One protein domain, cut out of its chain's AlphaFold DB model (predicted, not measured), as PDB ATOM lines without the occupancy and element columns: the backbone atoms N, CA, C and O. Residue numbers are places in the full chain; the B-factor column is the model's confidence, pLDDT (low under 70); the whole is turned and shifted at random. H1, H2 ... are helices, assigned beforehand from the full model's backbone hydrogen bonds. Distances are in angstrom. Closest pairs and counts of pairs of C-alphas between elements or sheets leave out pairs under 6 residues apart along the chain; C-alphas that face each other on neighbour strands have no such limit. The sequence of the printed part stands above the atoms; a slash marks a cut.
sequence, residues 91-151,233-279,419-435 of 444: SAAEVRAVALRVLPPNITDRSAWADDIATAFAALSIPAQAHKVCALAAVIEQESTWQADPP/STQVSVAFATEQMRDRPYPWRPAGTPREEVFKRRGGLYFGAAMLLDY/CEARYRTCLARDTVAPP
ATOM      1  N   SER A  91      41.934  -8.993  24.336       95.12
ATOM      2  CA  SER A  91      41.514 -10.282  23.787       95.12
ATOM      3  C   SER A  91      39.992 -10.376  23.692       95.12
ATOM      4  O   SER A  91      39.281 -10.387  24.700       95.12
ATOM      5  N   ALA A  92      39.471 -10.516  22.471       95.69
ATOM      6  CA  ALA A  92      38.046 -10.765  22.247       95.69
ATOM      7  C   ALA A  92      37.573 -12.050  22.956       95.69
ATOM      8  O   ALA A  92      36.467 -12.092  23.491       95.69
ATOM      9  N   ALA A  93      38.419 -13.083  23.031       97.31
ATOM     10  CA  ALA A  93      38.082 -14.327  23.722       97.31
ATOM     11  C   ALA A  93      37.858 -14.107  25.230       97.31
ATOM     12  O   ALA A  93      36.895 -14.634  25.791       97.31
ATOM     13  N   GLU A  94      38.687 -13.278  25.871       97.56
ATOM     14  CA  GLU A  94      38.529 -12.925  27.287       97.56
ATOM     15  C   GLU A  94      37.251 -12.118  27.521       97.56
ATOM     16  O   GLU A  94      36.469 -12.444  28.416       97.56
ATOM     17  N   VAL A  95      36.978 -11.107  26.685       98.19
ATOM     18  CA  VAL A  95      35.732 -10.328  26.787       98.19
ATOM     19  C   VAL A  95      34.515 -11.235  26.613       98.19
ATOM     20  O   VAL A  95      33.561 -11.141  27.387       98.19
ATOM     21  N   ARG A  96      34.549 -12.141  25.630       98.38
ATOM     22  CA  ARG A  96      33.471 -13.103  25.377       98.38
ATOM     23  C   ARG A  96      33.228 -13.992  26.592       98.38
ATOM     24  O   ARG A  96      32.076 -14.201  26.965       98.38
ATOM     25  N   ALA A  97      34.288 -14.493  27.226       98.06
ATOM     26  CA  ALA A  97      34.182 -15.306  28.435       98.06
ATOM     27  C   ALA A  97      33.535 -14.525  29.591       98.06
ATOM     28  O   ALA A  97      32.641 -15.043  30.262       98.06
ATOM     29  N   VAL A  98      33.918 -13.257  29.785       98.19
ATOM     30  CA  VAL A  98      33.276 -12.368  30.768       98.19
ATOM     31  C   VAL A  98      31.800 -12.156  30.431       98.19
ATOM     32  O   VAL A  98      30.949 -12.320  31.302       98.19
ATOM     33  N   ALA A  99      31.465 -11.856  29.175       98.31
ATOM     34  CA  ALA A  99      30.083 -11.675  28.739       98.31
ATOM     35  C   ALA A  99      29.236 -12.930  28.981       98.31
ATOM     36  O   ALA A  99      28.192 -12.862  29.629       98.31
ATOM     37  N   LEU A 100      29.710 -14.105  28.575       97.81
ATOM     38  CA  LEU A 100      29.006 -15.363  28.824       97.81
ATOM     39  C   LEU A 100      28.872 -15.722  30.305       97.81
ATOM     40  O   LEU A 100      28.051 -16.580  30.630       97.81
ATOM     41  N   ARG A 101      29.615 -15.079  31.202       97.06
ATOM     42  CA  ARG A 101      29.448 -15.233  32.647       97.06
ATOM     43  C   ARG A 101      28.375 -14.299  33.210       97.06
ATOM     44  O   ARG A 101      27.538 -14.741  33.988       97.06
ATOM     45  N   VAL A 102      28.357 -13.032  32.788       98.00
ATOM     46  CA  VAL A 102      27.542 -11.982  33.438       98.00
ATOM     47  C   VAL A 102      26.245 -11.621  32.705       98.00
ATOM     48  O   VAL A 102      25.317 -11.070  33.310       98.00
ATOM     49  N   LEU A 103      26.137 -11.930  31.408       97.69
ATOM     50  CA  LEU A 103      24.916 -11.669  30.644       97.69
ATOM     51  C   LEU A 103      23.744 -12.508  31.174       97.69
ATOM     52  O   LEU A 103      23.963 -13.653  31.588       97.69
ATOM     53  N   PRO A 104      22.496 -11.995  31.123       96.00
ATOM     54  CA  PRO A 104      21.332 -12.768  31.538       96.00
ATOM     55  C   PRO A 104      21.283 -14.134  30.824       96.00
ATOM     56  O   PRO A 104      21.622 -14.214  29.642       96.00
ATOM     57  N   PRO A 105      20.902 -15.223  31.513       92.94
ATOM     58  CA  PRO A 105      20.994 -16.570  30.944       92.94
ATOM     59  C   PRO A 105      19.964 -16.831  29.835       92.94
ATOM     60  O   PRO A 105      20.259 -17.560  28.896       92.94
ATOM     61  N   ASN A 106      18.792 -16.194  29.909       91.75
ATOM     62  CA  ASN A 106      17.626 -16.522  29.080       91.75
ATOM     63  C   ASN A 106      17.358 -15.500  27.960       91.75
ATOM     64  O   ASN A 106      16.212 -15.307  27.565       91.75
ATOM     65  N   ILE A 107      18.390 -14.801  27.479       95.94
ATOM     66  CA  ILE A 107      18.245 -13.903  26.321       95.94
ATOM     67  C   ILE A 107      18.416 -14.689  25.022       95.94
ATOM     68  O   ILE A 107      19.302 -15.537  24.902       95.94
ATOM     69  N   THR A 108      17.584 -14.379  24.032       95.06
ATOM     70  CA  THR A 108      17.719 -14.921  22.677       95.06
ATOM     71  C   THR A 108      19.073 -14.529  22.085       95.06
ATOM     72  O   THR A 108      19.557 -13.417  22.303       95.06
ATOM     73  N   ASP A 109      19.699 -15.447  21.344       95.88
ATOM     74  CA  ASP A 109      21.007 -15.260  20.701       95.88
ATOM     75  C   ASP A 109      22.142 -14.858  21.659       95.88
ATOM     76  O   ASP A 109      23.077 -14.156  21.272       95.88
ATOM     77  N   ARG A 110      22.093 -15.302  22.922       97.38
ATOM     78  CA  ARG A 110      23.071 -14.951  23.970       97.38
ATOM     79  C   ARG A 110      24.534 -15.064  23.536       97.38
ATOM     80  O   ARG A 110      25.324 -14.175  23.843       97.38
ATOM     81  N   SER A 111      24.902 -16.143  22.834       97.75
ATOM     82  CA  SER A 111      26.271 -16.303  22.318       97.75
ATOM     83  C   SER A 111      26.621 -15.195  21.334       97.75
ATOM     84  O   SER A 111      27.669 -14.580  21.473       97.75
ATOM     85  N   ALA A 112      25.727 -14.891  20.394       97.81
ATOM     86  CA  ALA A 112      25.982 -13.881  19.379       97.81
ATOM     87  C   ALA A 112      26.056 -12.463  19.978       97.81
ATOM     88  O   ALA A 112      26.859 -11.650  19.528       97.81
ATOM     89  N   TRP A 113      25.283 -12.171  21.034       98.38
ATOM     90  CA  TRP A 113      25.468 -10.949  21.827       98.38
ATOM     91  C   TRP A 113      26.859 -10.888  22.466       98.38
ATOM     92  O   TRP A 113      27.510  -9.849  22.403       98.38
ATOM     93  N   ALA A 114      27.330 -11.989  23.061       98.38
ATOM     94  CA  ALA A 114      28.667 -12.054  23.646       98.38
ATOM     95  C   ALA A 114      29.778 -11.887  22.590       98.38
ATOM     96  O   ALA A 114      30.754 -11.188  22.855       98.38
ATOM     97  N   ASP A 115      29.610 -12.470  21.399       98.12
ATOM     98  CA  ASP A 115      30.544 -12.356  20.270       98.12
ATOM     99  C   ASP A 115      30.649 -10.912  19.746       98.12
ATOM    100  O   ASP A 115      31.749 -10.377  19.559       98.12
ATOM    101  N   ASP A 116      29.507 -10.242  19.560       98.00
ATOM    102  CA  ASP A 116      29.482  -8.855  19.096       98.00
ATOM    103  C   ASP A 116      30.018  -7.882  20.170       98.00
ATOM    104  O   ASP A 116      30.757  -6.953  19.836       98.00
ATOM    105  N   ILE A 117      29.720  -8.108  21.463       98.56
ATOM    106  CA  ILE A 117      30.308  -7.339  22.581       98.56
ATOM    107  C   ILE A 117      31.829  -7.515  22.607       98.56
ATOM    108  O   ILE A 117      32.558  -6.535  22.753       98.56
ATOM    109  N   ALA A 118      32.312  -8.747  22.442       98.44
ATOM    110  CA  ALA A 118      33.735  -9.047  22.421       98.44
ATOM    111  C   ALA A 118      34.467  -8.324  21.289       98.44
ATOM    112  O   ALA A 118      35.513  -7.718  21.520       98.44
ATOM    113  N   THR A 119      33.885  -8.328  20.092       97.69
ATOM    114  CA  THR A 119      34.452  -7.629  18.934       97.69
ATOM    115  C   THR A 119      34.448  -6.115  19.149       97.69
ATOM    116  O   THR A 119      35.456  -5.458  18.894       97.69
ATOM    117  N   ALA A 120      33.353  -5.556  19.673       97.94
ATOM    118  CA  ALA A 120      33.263  -4.134  19.990       97.94
ATOM    119  C   ALA A 120      34.318  -3.702  21.021       97.94
ATOM    120  O   ALA A 120      35.005  -2.704  20.818       97.94
ATOM    121  N   PHE A 121      34.480  -4.455  22.112       98.38
ATOM    122  CA  PHE A 121      35.443  -4.128  23.165       98.38
ATOM    123  C   PHE A 121      36.885  -4.276  22.692       98.38
ATOM    124  O   PHE A 121      37.699  -3.408  22.996       98.38
ATOM    125  N   ALA A 122      37.194  -5.319  21.919       96.88
ATOM    126  CA  ALA A 122      38.519  -5.490  21.335       96.88
ATOM    127  C   ALA A 122      38.869  -4.328  20.391       96.88
ATOM    128  O   ALA A 122      39.942  -3.744  20.508       96.88
ATOM    129  N   ALA A 123      37.939  -3.929  19.516       96.25
ATOM    130  CA  ALA A 123      38.144  -2.821  18.582       96.25
ATOM    131  C   ALA A 123      38.293  -1.452  19.272       96.25
ATOM    132  O   ALA A 123      38.993  -0.579  18.765       96.25
ATOM    133  N   LEU A 124      37.638  -1.260  20.420       96.62
ATOM    134  CA  LEU A 124      37.708  -0.032  21.217       96.62
ATOM    135  C   LEU A 124      38.802  -0.074  22.297       96.62
ATOM    136  O   LEU A 124      38.912   0.868  23.078       96.62
ATOM    137  N   SER A 125      39.578  -1.159  22.379       96.00
ATOM    138  CA  SER A 125      40.552  -1.398  23.453       96.00
ATOM    139  C   SER A 125      39.948  -1.253  24.860       96.00
ATOM    140  O   SER A 125      40.593  -0.756  25.783       96.00
ATOM    141  N   ILE A 126      38.697  -1.691  25.042       97.19
ATOM    142  CA  ILE A 126      37.998  -1.697  26.331       97.19
ATOM    143  C   ILE A 126      38.355  -2.990  27.084       97.19
ATOM    144  O   ILE A 126      37.986  -4.069  26.626       97.19
ATOM    145  N   PRO A 127      39.009  -2.920  28.261       96.06
ATOM    146  CA  PRO A 127      39.409  -4.097  29.032       96.06
ATOM    147  C   PRO A 127      38.272  -5.087  29.325       96.06
ATOM    148  O   PRO A 127      37.153  -4.677  29.645       96.06
ATOM    149  N   ALA A 128      38.602  -6.384  29.316       96.62
ATOM    150  CA  ALA A 128      37.711  -7.502  29.631       96.62
ATOM    151  C   ALA A 128      37.345  -7.554  31.128       96.62
ATOM    152  O   ALA A 128      37.784  -8.418  31.880       96.62
ATOM    153  N   GLN A 129      36.546  -6.590  31.581       96.50
ATOM    154  CA  GLN A 129      36.159  -6.429  32.981       96.50
ATOM    155  C   GLN A 129      34.640  -6.524  33.125       96.50
ATOM    156  O   GLN A 129      33.897  -5.885  32.376       96.50
ATOM    157  N   ALA A 130      34.176  -7.284  34.123       98.00
ATOM    158  CA  ALA A 130      32.753  -7.530  34.361       98.00
ATOM    159  C   ALA A 130      31.952  -6.229  34.486       98.00
ATOM    160  O   ALA A 130      30.909  -6.087  33.858       98.00
ATOM    161  N   HIS A 131      32.480  -5.231  35.200       97.44
ATOM    162  CA  HIS A 131      31.807  -3.943  35.351       97.44
ATOM    163  C   HIS A 131      31.644  -3.163  34.035       97.44
ATOM    164  O   HIS A 131      30.688  -2.410  33.882       97.44
ATOM    165  N   LYS A 132      32.522  -3.358  33.047       98.44
ATOM    166  CA  LYS A 132      32.395  -2.707  31.734       98.44
ATOM    167  C   LYS A 132      31.363  -3.415  30.867       98.44
ATOM    168  O   LYS A 132      30.488  -2.766  30.298       98.44
ATOM    169  N   VAL A 133      31.408  -4.746  30.835       98.69
ATOM    170  CA  VAL A 133      30.404  -5.556  30.131       98.69
ATOM    171  C   VAL A 133      29.014  -5.328  30.726       98.69
ATOM    172  O   VAL A 133      28.060  -5.088  29.990       98.69
ATOM    173  N   CYS A 134      28.901  -5.318  32.055       98.75
ATOM    174  CA  CYS A 134      27.642  -5.068  32.744       98.75
ATOM    175  C   CYS A 134      27.103  -3.654  32.533       98.75
ATOM    176  O   CYS A 134      25.886  -3.483  32.506       98.75
ATOM    177  N   ALA A 135      27.964  -2.647  32.369       98.81
ATOM    178  CA  ALA A 135      27.515  -1.294  32.057       98.81
ATOM    179  C   ALA A 135      26.838  -1.237  30.679       98.81
ATOM    180  O   ALA A 135      25.730  -0.719  30.559       98.81
ATOM    181  N   LEU A 136      27.449  -1.842  29.654       98.81
ATOM    182  CA  LEU A 136      26.827  -1.934  28.331       98.81
ATOM    183  C   LEU A 136      25.548  -2.788  28.362       98.81
ATOM    184  O   LEU A 136      24.531  -2.392  27.796       98.81
ATOM    185  N   ALA A 137      25.570  -3.926  29.062       98.69
ATOM    186  CA  ALA A 137      24.406  -4.795  29.240       98.69
ATOM    187  C   ALA A 137      23.218  -4.059  29.879       98.69
ATOM    188  O   ALA A 137      22.082  -4.230  29.441       98.69
ATOM    189  N   ALA A 138      23.479  -3.205  30.874       98.75
ATOM    190  CA  ALA A 138      22.455  -2.392  31.517       98.75
ATOM    191  C   ALA A 138      21.772  -1.428  30.539       98.75
ATOM    192  O   ALA A 138      20.546  -1.324  30.561       98.75
ATOM    193  N   VAL A 139      22.545  -0.786  29.655       98.56
ATOM    194  CA  VAL A 139      22.011   0.082  28.595       98.56
ATOM    195  C   VAL A 139      21.198  -0.730  27.584       98.56
ATOM    196  O   VAL A 139      20.067  -0.361  27.294       98.56
ATOM    197  N   ILE A 140      21.705  -1.871  27.102       98.31
ATOM    198  CA  ILE A 140      20.966  -2.734  26.157       98.31
ATOM    199  C   ILE A 140      19.615  -3.155  26.742       98.31
ATOM    200  O   ILE A 140      18.575  -3.083  26.083       98.31
ATOM    201  N   GLU A 141      19.622  -3.610  27.991       97.12
ATOM    202  CA  GLU A 141      18.424  -4.096  28.661       97.12
ATOM    203  C   GLU A 141      17.432  -2.961  28.956       97.12
ATOM    204  O   GLU A 141      16.221  -3.178  28.897       97.12
ATOM    205  N   GLN A 142      17.922  -1.749  29.230       96.00
ATOM    206  CA  GLN A 142      17.082  -0.570  29.408       96.00
ATOM    207  C   GLN A 142      16.448  -0.090  28.096       96.00
ATOM    208  O   GLN A 142      15.267   0.251  28.099       96.00
ATOM    209  N   GLU A 143      17.210  -0.075  27.004       94.56
ATOM    210  CA  GLU A 143      16.797   0.549  25.743       94.56
ATOM    211  C   GLU A 143      16.010  -0.385  24.825       94.56
ATOM    212  O   GLU A 143      15.111   0.045  24.105       94.56
ATOM    213  N   SER A 144      16.327  -1.681  24.835       94.94
ATOM    214  CA  SER A 144      15.763  -2.621  23.859       94.94
ATOM    215  C   SER A 144      15.305  -3.952  24.433       94.94
ATOM    216  O   SER A 144      14.645  -4.725  23.734       94.94
ATOM    217  N   THR A 145      15.630  -4.241  25.697       95.50
ATOM    218  CA  THR A 145      15.411  -5.574  26.282       95.50
ATOM    219  C   THR A 145      16.037  -6.663  25.394       95.50
ATOM    220  O   THR A 145      15.396  -7.656  25.065       95.50
ATOM    221  N   TRP A 146      17.295  -6.456  24.978       96.56
ATOM    222  CA  TRP A 146      18.065  -7.403  24.152       96.56
ATOM    223  C   TRP A 146      17.504  -7.632  22.742       96.56
ATOM    224  O   TRP A 146      17.539  -8.744  22.215       96.56
ATOM    225  N   GLN A 147      17.034  -6.566  22.093       94.06
ATOM    226  CA  GLN A 147      16.576  -6.595  20.701       94.06
ATOM    227  C   GLN A 147      17.382  -5.600  19.866       94.06
ATOM    228  O   GLN A 147      17.567  -4.454  20.255       94.06
ATOM    229  N   ALA A 148      17.866  -6.019  18.697       90.69
ATOM    230  CA  ALA A 148      18.625  -5.119  17.825       90.69
ATOM    231  C   ALA A 148      17.754  -3.982  17.259       90.69
ATOM    232  O   ALA A 148      18.206  -2.846  17.182       90.69
ATOM    233  N   ASP A 149      16.509  -4.295  16.896       89.25
ATOM    234  CA  ASP A 149      15.536  -3.370  16.308       89.25
ATOM    235  C   ASP A 149      14.170  -3.576  16.994       89.25
ATOM    236  O   ASP A 149      13.314  -4.287  16.461       89.25
ATOM    237  N   PRO A 150      13.988  -3.073  18.234       86.94
ATOM    238  CA  PRO A 150      12.787  -3.339  19.019       86.94
ATOM    239  C   PRO A 150      11.540  -2.698  18.380       86.94
ATOM    240  O   PRO A 150      11.594  -1.555  17.909       86.94
ATOM    241  N   PRO A 151      10.382  -3.384  18.392       90.75
ATOM    242  CA  PRO A 151       9.132  -2.783  17.954       90.75
ATOM    243  C   PRO A 151       8.703  -1.671  18.915       90.75
ATOM    244  O   PRO A 151       8.780  -1.802  20.136       90.75
ATOM    245  N   SER A 233      19.950  -1.389  19.459       94.69
ATOM    246  CA  SER A 233      19.840  -2.013  20.783       94.69
ATOM    247  C   SER A 233      20.233  -1.125  21.958       94.69
ATOM    248  O   SER A 233      19.911  -1.446  23.099       94.69
ATOM    249  N   THR A 234      20.973  -0.056  21.683       96.94
ATOM    250  CA  THR A 234      21.542   0.862  22.673       96.94
ATOM    251  C   THR A 234      21.033   2.293  22.488       96.94
ATOM    252  O   THR A 234      21.480   3.175  23.212       96.94
ATOM    253  N   GLN A 235      20.136   2.544  21.521       94.88
ATOM    254  CA  GLN A 235      19.576   3.873  21.231       94.88
ATOM    255  C   GLN A 235      20.641   4.979  21.095       94.88
ATOM    256  O   GLN A 235      20.450   6.123  21.498       94.88
ATOM    257  N   VAL A 236      21.784   4.653  20.491       95.25
ATOM    258  CA  VAL A 236      22.885   5.604  20.295       95.25
ATOM    259  C   VAL A 236      22.582   6.586  19.162       95.25
ATOM    260  O   VAL A 236      21.942   6.235  18.168       95.25
ATOM    261  N   SER A 237      23.054   7.826  19.301       94.56
ATOM    262  CA  SER A 237      22.882   8.884  18.300       94.56
ATOM    263  C   SER A 237      23.597   8.569  16.982       94.56
ATOM    264  O   SER A 237      24.778   8.227  16.956       94.56
ATOM    265  N   VAL A 238      22.903   8.780  15.862       94.88
ATOM    266  CA  VAL A 238      23.462   8.691  14.505       94.88
ATOM    267  C   VAL A 238      24.527   9.765  14.273       94.88
ATOM    268  O   VAL A 238      25.491   9.508  13.554       94.88
ATOM    269  N   ALA A 239      24.396  10.944  14.894       92.81
ATOM    270  CA  ALA A 239      25.422  11.987  14.812       92.81
ATOM    271  C   ALA A 239      26.719  11.512  15.483       92.81
ATOM    272  O   ALA A 239      27.777  11.541  14.861       92.81
ATOM    273  N   PHE A 240      26.604  10.937  16.685       95.00
ATOM    274  CA  PHE A 240      27.745  10.350  17.386       95.00
ATOM    275  C   PHE A 240      28.377   9.198  16.590       95.00
ATOM    276  O   PHE A 240      29.590   9.151  16.431       95.00
ATOM    277  N   ALA A 241      27.570   8.287  16.035       96.81
ATOM    278  CA  ALA A 241      28.082   7.203  15.197       96.81
ATOM    279  C   ALA A 241      28.823   7.725  13.952       96.81
ATOM    280  O   ALA A 241      29.836   7.158  13.549       96.81
ATOM    281  N   THR A 242      28.340   8.824  13.365       95.69
ATOM    282  CA  THR A 242      28.981   9.482  12.218       95.69
ATOM    283  C   THR A 242      30.341  10.058  12.600       95.69
ATOM    284  O   THR A 242      31.321   9.796  11.909       95.69
ATOM    285  N   GLU A 243      30.423  10.784  13.717       94.31
ATOM    286  CA  GLU A 243      31.692  11.293  14.251       94.31
ATOM    287  C   GLU A 243      32.655  10.149  14.584       94.31
ATOM    288  O   GLU A 243      33.799  10.160  14.142       94.31
ATOM    289  N   GLN A 244      32.179   9.103  15.265       95.94
ATOM    290  CA  GLN A 244      33.000   7.951  15.633       95.94
ATOM    291  C   GLN A 244      33.566   7.225  14.402       95.94
ATOM    292  O   GLN A 244      34.722   6.816  14.426       95.94
ATOM    293  N   MET A 245      32.781   7.058  13.329       96.12
ATOM    294  CA  MET A 245      33.262   6.442  12.081       96.12
ATOM    295  C   MET A 245      34.184   7.356  11.268       96.12
ATOM    296  O   MET A 245      34.985   6.855  10.482       96.12
ATOM    297  N   ARG A 246      34.067   8.679  11.428       95.38
ATOM    298  CA  ARG A 246      34.992   9.648  10.828       95.38
ATOM    299  C   ARG A 246      36.341   9.622  11.542       95.38
ATOM    300  O   ARG A 246      37.378   9.646  10.886       95.38
ATOM    301  N   ASP A 247      36.314   9.565  12.869       92.62
ATOM    302  CA  ASP A 247      37.493   9.785  13.705       92.62
ATOM    303  C   ASP A 247      38.222   8.477  14.057       92.62
ATOM    304  O   ASP A 247      39.390   8.511  14.447       92.62
ATOM    305  N   ARG A 248      37.565   7.314  13.916       91.62
ATOM    306  CA  ARG A 248      38.151   6.000  14.218       91.62
ATOM    307  C   ARG A 248      37.841   4.936  13.158       91.62
ATOM    308  O   ARG A 248      36.735   4.911  12.614       91.62
ATOM    309  N   PRO A 249      38.767   3.986  12.911       91.06
ATOM    310  CA  PRO A 249      38.499   2.844  12.044       91.06
ATOM    311  C   PRO A 249      37.317   2.008  12.548       91.06
ATOM    312  O   PRO A 249      37.312   1.537  13.685       91.06
ATOM    313  N   TYR A 250      36.328   1.780  11.684       94.50
ATOM    314  CA  TYR A 250      35.225   0.868  11.972       94.50
ATOM    315  C   TYR A 250      35.653  -0.588  11.697       94.50
ATOM    316  O   TYR A 250      36.172  -0.860  10.610       94.50
ATOM    317  N   PRO A 251      35.460  -1.536  12.637       92.44
ATOM    318  CA  PRO A 251      36.106  -2.849  12.548       92.44
ATOM    319  C   PRO A 251      35.432  -3.829  11.572       92.44
ATOM    320  O   PRO A 251      36.041  -4.834  11.213       92.44
ATOM    321  N   TRP A 252      34.209  -3.560  11.097       93.75
ATOM    322  CA  TRP A 252      33.511  -4.443  10.152       93.75
ATOM    323  C   TRP A 252      33.637  -3.971   8.698       93.75
ATOM    324  O   TRP A 252      33.477  -2.786   8.402       93.75
ATOM    325  N   ARG A 253      33.853  -4.921   7.773       91.69
ATOM    326  CA  ARG A 253      33.880  -4.693   6.318       91.69
ATOM    327  C   ARG A 253      33.043  -5.737   5.549       91.69
ATOM    328  O   ARG A 253      33.073  -6.904   5.933       91.69
ATOM    329  N   PRO A 254      32.339  -5.348   4.464       90.31
ATOM    330  CA  PRO A 254      32.056  -3.963   4.088       90.31
ATOM    331  C   PRO A 254      31.173  -3.284   5.149       90.31
ATOM    332  O   PRO A 254      30.287  -3.909   5.740       90.31
ATOM    333  N   ALA A 255      31.457  -2.011   5.422       92.25
ATOM    334  CA  ALA A 255      30.667  -1.202   6.340       92.25
ATOM    335  C   ALA A 255      29.457  -0.614   5.602       92.25
ATOM    336  O   ALA A 255      29.586  -0.188   4.455       92.25
ATOM    337  N   GLY A 256      28.296  -0.582   6.259       93.62
ATOM    338  CA  GLY A 256      27.204   0.300   5.856       93.62
ATOM    339  C   GLY A 256      27.484   1.753   6.244       93.62
ATOM    340  O   GLY A 256      28.524   2.086   6.817       93.62
ATOM    341  N   THR A 257      26.523   2.628   5.969       94.19
ATOM    342  CA  THR A 257      26.522   3.995   6.504       94.19
ATOM    343  C   THR A 257      26.414   3.980   8.039       94.19
ATOM    344  O   THR A 257      25.872   3.021   8.600       94.19
ATOM    345  N   PRO A 258      26.837   5.047   8.749       94.69
ATOM    346  CA  PRO A 258      26.683   5.123  10.205       94.69
ATOM    347  C   PRO A 258      25.249   4.856  10.670       94.69
ATOM    348  O   PRO A 258      25.023   4.115  11.623       94.69
ATOM    349  N   ARG A 259      24.260   5.392   9.944       94.50
ATOM    350  CA  ARG A 259      22.835   5.169  10.215       94.50
ATOM    351  C   ARG A 259      22.447   3.696  10.095       94.50
ATOM    352  O   ARG A 259      21.750   3.186  10.964       94.50
ATOM    353  N   GLU A 260      22.880   3.012   9.041       94.50
ATOM    354  CA  GLU A 260      22.581   1.588   8.849       94.50
ATOM    355  C   GLU A 260      23.250   0.717   9.912       94.50
ATOM    356  O   GLU A 260      22.632  -0.225  10.406       94.50
ATOM    357  N   GLU A 261      24.501   1.018  10.270       96.19
ATOM    358  CA  GLU A 261      25.234   0.243  11.271       96.19
ATOM    359  C   GLU A 261      24.652   0.426  12.677       96.19
ATOM    360  O   GLU A 261      24.568  -0.556  13.410       96.19
ATOM    361  N   VAL A 262      24.161   1.619  13.040       96.00
ATOM    362  CA  VAL A 262      23.479   1.847  14.330       96.00
ATOM    363  C   VAL A 262      22.311   0.876  14.546       96.00
ATOM    364  O   VAL A 262      22.137   0.380  15.655       96.00
ATOM    365  N   PHE A 263      21.545   0.537  13.502       95.69
ATOM    366  CA  PHE A 263      20.428  -0.415  13.608       95.69
ATOM    367  C   PHE A 263      20.835  -1.894  13.542       95.69
ATOM    368  O   PHE A 263      19.998  -2.773  13.754       95.69
ATOM    369  N   LYS A 264      22.099  -2.209  13.242       95.62
ATOM    370  CA  LYS A 264      22.617  -3.580  13.334       95.62
ATOM    371  C   LYS A 264      23.084  -3.831  14.763       95.62
ATOM    372  O   LYS A 264      23.696  -2.958  15.367       95.62
ATOM    373  N   ARG A 265      22.896  -5.054  15.276       96.69
ATOM    374  CA  ARG A 265      23.359  -5.441  16.625       96.69
ATOM    375  C   ARG A 265      24.827  -5.069  16.849       96.69
ATOM    376  O   ARG A 265      25.140  -4.330  17.774       96.69
ATOM    377  N   ARG A 266      25.706  -5.490  15.936       96.12
ATOM    378  CA  ARG A 266      27.146  -5.196  15.973       96.12
ATOM    379  C   ARG A 266      27.470  -3.697  16.068       96.12
ATOM    380  O   ARG A 266      28.305  -3.295  16.873       96.12
ATOM    381  N   GLY A 267      26.794  -2.861  15.277       96.94
ATOM    382  CA  GLY A 267      27.067  -1.429  15.230       96.94
ATOM    383  C   GLY A 267      26.474  -0.709  16.433       96.94
ATOM    384  O   GLY A 267      27.190   0.048  17.082       96.94
ATOM    385  N   GLY A 268      25.234  -1.019  16.818       96.88
ATOM    386  CA  GLY A 268      24.627  -0.517  18.054       96.88
ATOM    387  C   GLY A 268      25.471  -0.830  19.296       96.88
ATOM    388  O   GLY A 268      25.668   0.040  20.146       96.88
ATOM    389  N   LEU A 269      26.041  -2.035  19.382       98.25
ATOM    390  CA  LEU A 269      26.956  -2.420  20.459       98.25
ATOM    391  C   LEU A 269      28.272  -1.642  20.425       98.25
ATOM    392  O   LEU A 269      28.687  -1.131  21.461       98.25
ATOM    393  N   TYR A 270      28.905  -1.506  19.258       98.44
ATOM    394  CA  TYR A 270      30.142  -0.734  19.109       98.44
ATOM    395  C   TYR A 270      29.950   0.741  19.466       98.44
ATOM    396  O   TYR A 270      30.666   1.268  20.313       98.44
ATOM    397  N   PHE A 271      28.960   1.410  18.876       98.50
ATOM    398  CA  PHE A 271      28.720   2.828  19.140       98.50
ATOM    399  C   PHE A 271      28.208   3.066  20.564       98.50
ATOM    400  O   PHE A 271      28.608   4.044  21.187       98.50
ATOM    401  N   GLY A 272      27.386   2.164  21.109       98.31
ATOM    402  CA  GLY A 272      26.943   2.234  22.503       98.31
ATOM    403  C   GLY A 272      28.101   2.057  23.490       98.31
ATOM    404  O   GLY A 272      28.259   2.860  24.407       98.31
ATOM    405  N   ALA A 273      28.966   1.060  23.268       98.56
ATOM    406  CA  ALA A 273      30.179   0.861  24.062       98.56
ATOM    407  C   ALA A 273      31.110   2.071  23.968       98.56
ATOM    408  O   ALA A 273      31.622   2.532  24.989       98.56
ATOM    409  N   ALA A 274      31.279   2.619  22.762       98.00
ATOM    410  CA  ALA A 274      32.076   3.810  22.557       98.00
ATOM    411  C   ALA A 274      31.498   4.982  23.362       98.00
ATOM    412  O   ALA A 274      32.176   5.523  24.233       98.00
ATOM    413  N   MET A 275      30.226   5.328  23.152       97.81
ATOM    414  CA  MET A 275      29.556   6.436  23.840       97.81
ATOM    415  C   MET A 275      29.672   6.326  25.366       97.81
ATOM    416  O   MET A 275      30.012   7.315  26.013       97.81
ATOM    417  N   LEU A 276      29.470   5.125  25.922       98.50
ATOM    418  CA  LEU A 276      29.441   4.872  27.363       98.50
ATOM    419  C   LEU A 276      30.829   4.775  28.022       98.50
ATOM    420  O   LEU A 276      31.001   5.218  29.161       98.50
ATOM    421  N   LEU A 277      31.811   4.161  27.352       98.25
ATOM    422  CA  LEU A 277      33.054   3.692  27.986       98.25
ATOM    423  C   LEU A 277      34.339   4.205  27.321       98.25
ATOM    424  O   LEU A 277      35.356   4.310  28.004       98.25
ATOM    425  N   ASP A 278      34.311   4.557  26.035       95.62
ATOM    426  CA  ASP A 278      35.478   5.020  25.260       95.62
ATOM    427  C   ASP A 278      35.684   6.538  25.403       95.62
ATOM    428  O   ASP A 278      35.731   7.298  24.433       95.62
ATOM    429  N   TYR A 279      35.727   6.994  26.655       95.06
ATOM    430  CA  TYR A 279      36.173   8.332  27.031       95.06
ATOM    431  C   TYR A 279      36.630   8.347  28.500       95.06
ATOM    432  O   TYR A 279      36.029   7.655  29.338       95.06
ATOM    433  N   CYS A 419      19.398   2.058  34.732       98.56
ATOM    434  CA  CYS A 419      20.638   1.436  34.276       98.56
ATOM    435  C   CYS A 419      21.488   0.952  35.459       98.56
ATOM    436  O   CYS A 419      21.924  -0.193  35.451       98.56
ATOM    437  N   GLU A 420      21.650   1.746  36.518       98.56
ATOM    438  CA  GLU A 420      22.388   1.361  37.730       98.56
ATOM    439  C   GLU A 420      21.802   0.097  38.386       98.56
ATOM    440  O   GLU A 420      22.548  -0.808  38.766       98.56
ATOM    441  N   ALA A 421      20.474  -0.028  38.474       98.44
ATOM    442  CA  ALA A 421      19.829  -1.226  39.015       98.44
ATOM    443  C   ALA A 421      20.113  -2.482  38.166       98.44
ATOM    444  O   ALA A 421      20.455  -3.545  38.700       98.44
ATOM    445  N   ARG A 422      20.021  -2.368  36.834       98.38
ATOM    446  CA  ARG A 422      20.342  -3.465  35.899       98.38
ATOM    447  C   ARG A 422      21.828  -3.816  35.927       98.38
ATOM    448  O   ARG A 422      22.188  -4.990  35.938       98.38
ATOM    449  N   TYR A 423      22.682  -2.804  36.021       98.56
ATOM    450  CA  TYR A 423      24.127  -2.928  36.153       98.56
ATOM    451  C   TYR A 423      24.513  -3.725  37.402       98.56
ATOM    452  O   TYR A 423      25.247  -4.707  37.297       98.56
ATOM    453  N   ARG A 424      23.947  -3.386  38.568       98.00
ATOM    454  CA  ARG A 424      24.150  -4.144  39.815       98.00
ATOM    455  C   ARG A 424      23.638  -5.578  39.714       98.00
ATOM    456  O   ARG A 424      24.316  -6.498  40.158       98.00
ATOM    457  N   THR A 425      22.481  -5.777  39.083       97.25
ATOM    458  CA  THR A 425      21.924  -7.119  38.838       97.25
ATOM    459  C   THR A 425      22.855  -7.961  37.963       97.25
ATOM    460  O   THR A 425      23.036  -9.149  38.214       97.25
ATOM    461  N   CYS A 426      23.471  -7.357  36.946       97.94
ATOM    462  CA  CYS A 426      24.472  -8.018  36.117       97.94
ATOM    463  C   CYS A 426      25.737  -8.370  36.910       97.94
ATOM    464  O   CYS A 426      26.186  -9.512  36.852       97.94
ATOM    465  N   LEU A 427      26.267  -7.435  37.703       97.75
ATOM    466  CA  LEU A 427      27.448  -7.672  38.536       97.75
ATOM    467  C   LEU A 427      27.244  -8.794  39.557       97.75
ATOM    468  O   LEU A 427      28.155  -9.584  39.779       97.75
ATOM    469  N   ALA A 428      26.046  -8.915  40.131       96.50
ATOM    470  CA  ALA A 428      25.727  -9.992  41.066       96.50
ATOM    471  C   ALA A 428      25.853 -11.398  40.441       96.50
ATOM    472  O   ALA A 428      26.014 -12.379  41.161       96.50
ATOM    473  N   ARG A 429      25.814 -11.525  39.106       94.38
ATOM    474  CA  ARG A 429      26.062 -12.807  38.423       94.38
ATOM    475  C   ARG A 429      27.546 -13.162  38.366       94.38
ATOM    476  O   ARG A 429      27.877 -14.341  38.360       94.38
ATOM    477  N   ASP A 430      28.426 -12.163  38.364       90.38
ATOM    478  CA  ASP A 430      29.878 -12.365  38.390       90.38
ATOM    479  C   ASP A 430      30.321 -12.993  39.717       90.38
ATOM    480  O   ASP A 430      31.147 -13.898  39.728       90.38
ATOM    481  N   THR A 431      29.708 -12.572  40.829       78.56
ATOM    482  CA  THR A 431      30.034 -13.053  42.181       78.56
ATOM    483  C   THR A 431      29.508 -14.455  42.490       78.56
ATOM    484  O   THR A 431      29.969 -15.081  43.436       78.56
ATOM    485  N   VAL A 432      28.521 -14.937  41.729       71.19
ATOM    486  CA  VAL A 432      27.894 -16.259  41.923       71.19
ATOM    487  C   VAL A 432      28.511 -17.321  41.001       71.19
ATOM    488  O   VAL A 432      28.337 -18.517  41.228       71.19
ATOM    489  N   ALA A 433      29.251 -16.916  39.967       60.38
ATOM    490  CA  ALA A 433      29.877 -17.848  39.040       60.38
ATOM    491  C   ALA A 433      31.071 -18.578  39.694       60.38
ATOM    492  O   ALA A 433      31.914 -17.923  40.313       60.38
ATOM    493  N   PRO A 434      31.194 -19.913  39.545       55.75
ATOM    494  CA  PRO A 434      32.381 -20.629  40.006       55.75
ATOM    495  C   PRO A 434      33.634 -20.100  39.283       55.75
ATOM    496  O   PRO A 434      33.542 -19.713  38.112       55.75
ATOM    497  N   PRO A 435      34.805 -20.068  39.951       51.22
ATOM    498  CA  PRO A 435      36.038 -19.594  39.336       51.22
ATOM    499  C   PRO A 435      36.346 -20.406  38.073       51.22
ATOM    500  O   PRO A 435      36.274 -21.635  38.072       51.22
TER     501      PRO A 435
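AT A GLANCE: This is residues 91 to 151, 233 to 279 and 419 to 435 of the 444 residues of an uncharacterized protein of Sphaerotilus montanus (UniProt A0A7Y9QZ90). Crossed helices make a compact pile with H6 in its middle: H2 and H3 pack on one side of H6, and H4 with the short H5 on the other. H1 folds back on H2 as a hairpin, and H7 packs across H3 and meets the end of H1. You have 125 printed residues, all-helix in class, with seven named helices, H1 to H7 in order, and no named strand. The radius of gyration of the C-alphas is 13.6 A; the spans are 41 by 33 by 25 A.

IN THESE COORDINATES: Find C-alpha 92 at (38.046, -10.765, 22.247), where H1 begins; it runs 15.4 A to residue 102. Next come H2, residues 110 to 123, 20.1 A, and H3, residues 130 to 143, 19.9 A. Past a cut are H4, residues 238 to 247, H5, residues 258 to 262, and H6, residues 265 to 277, 17.5 A. H7, residues 419 to 430, ends at C-alpha 430, (29.878, -12.365, 38.390).

HOW THE PARTS SIT: Start at the hub, H6, which touches H2 at C-alphas 270 and 120, the closest, 4.7 A. Residues 132 to 136 of H3 touch H6, closest C-alphas 136 and 273, 6.1 A. Residues 271 to 275 of H6 touch H4, about perpendicular at 80 degrees, closest C-alphas 271 and 241, 5.9 A. H5 and H6 touch only at the corner. H7 touches H3 at a steep tilt of 45 degrees, closest C-alphas 423 and 138, 5.0 A. Every O i to N i+4 pair is within hydrogen-bond range in H1 to H6; in H7, 6 of 8.

THE WHOLE: Across the cuts, C-alphas 151 and 233 are 11.1 A apart, and 279 and 419 are 18.5 A apart. No link printed whole is long. Residues 433 to 435 have pLDDT under 70.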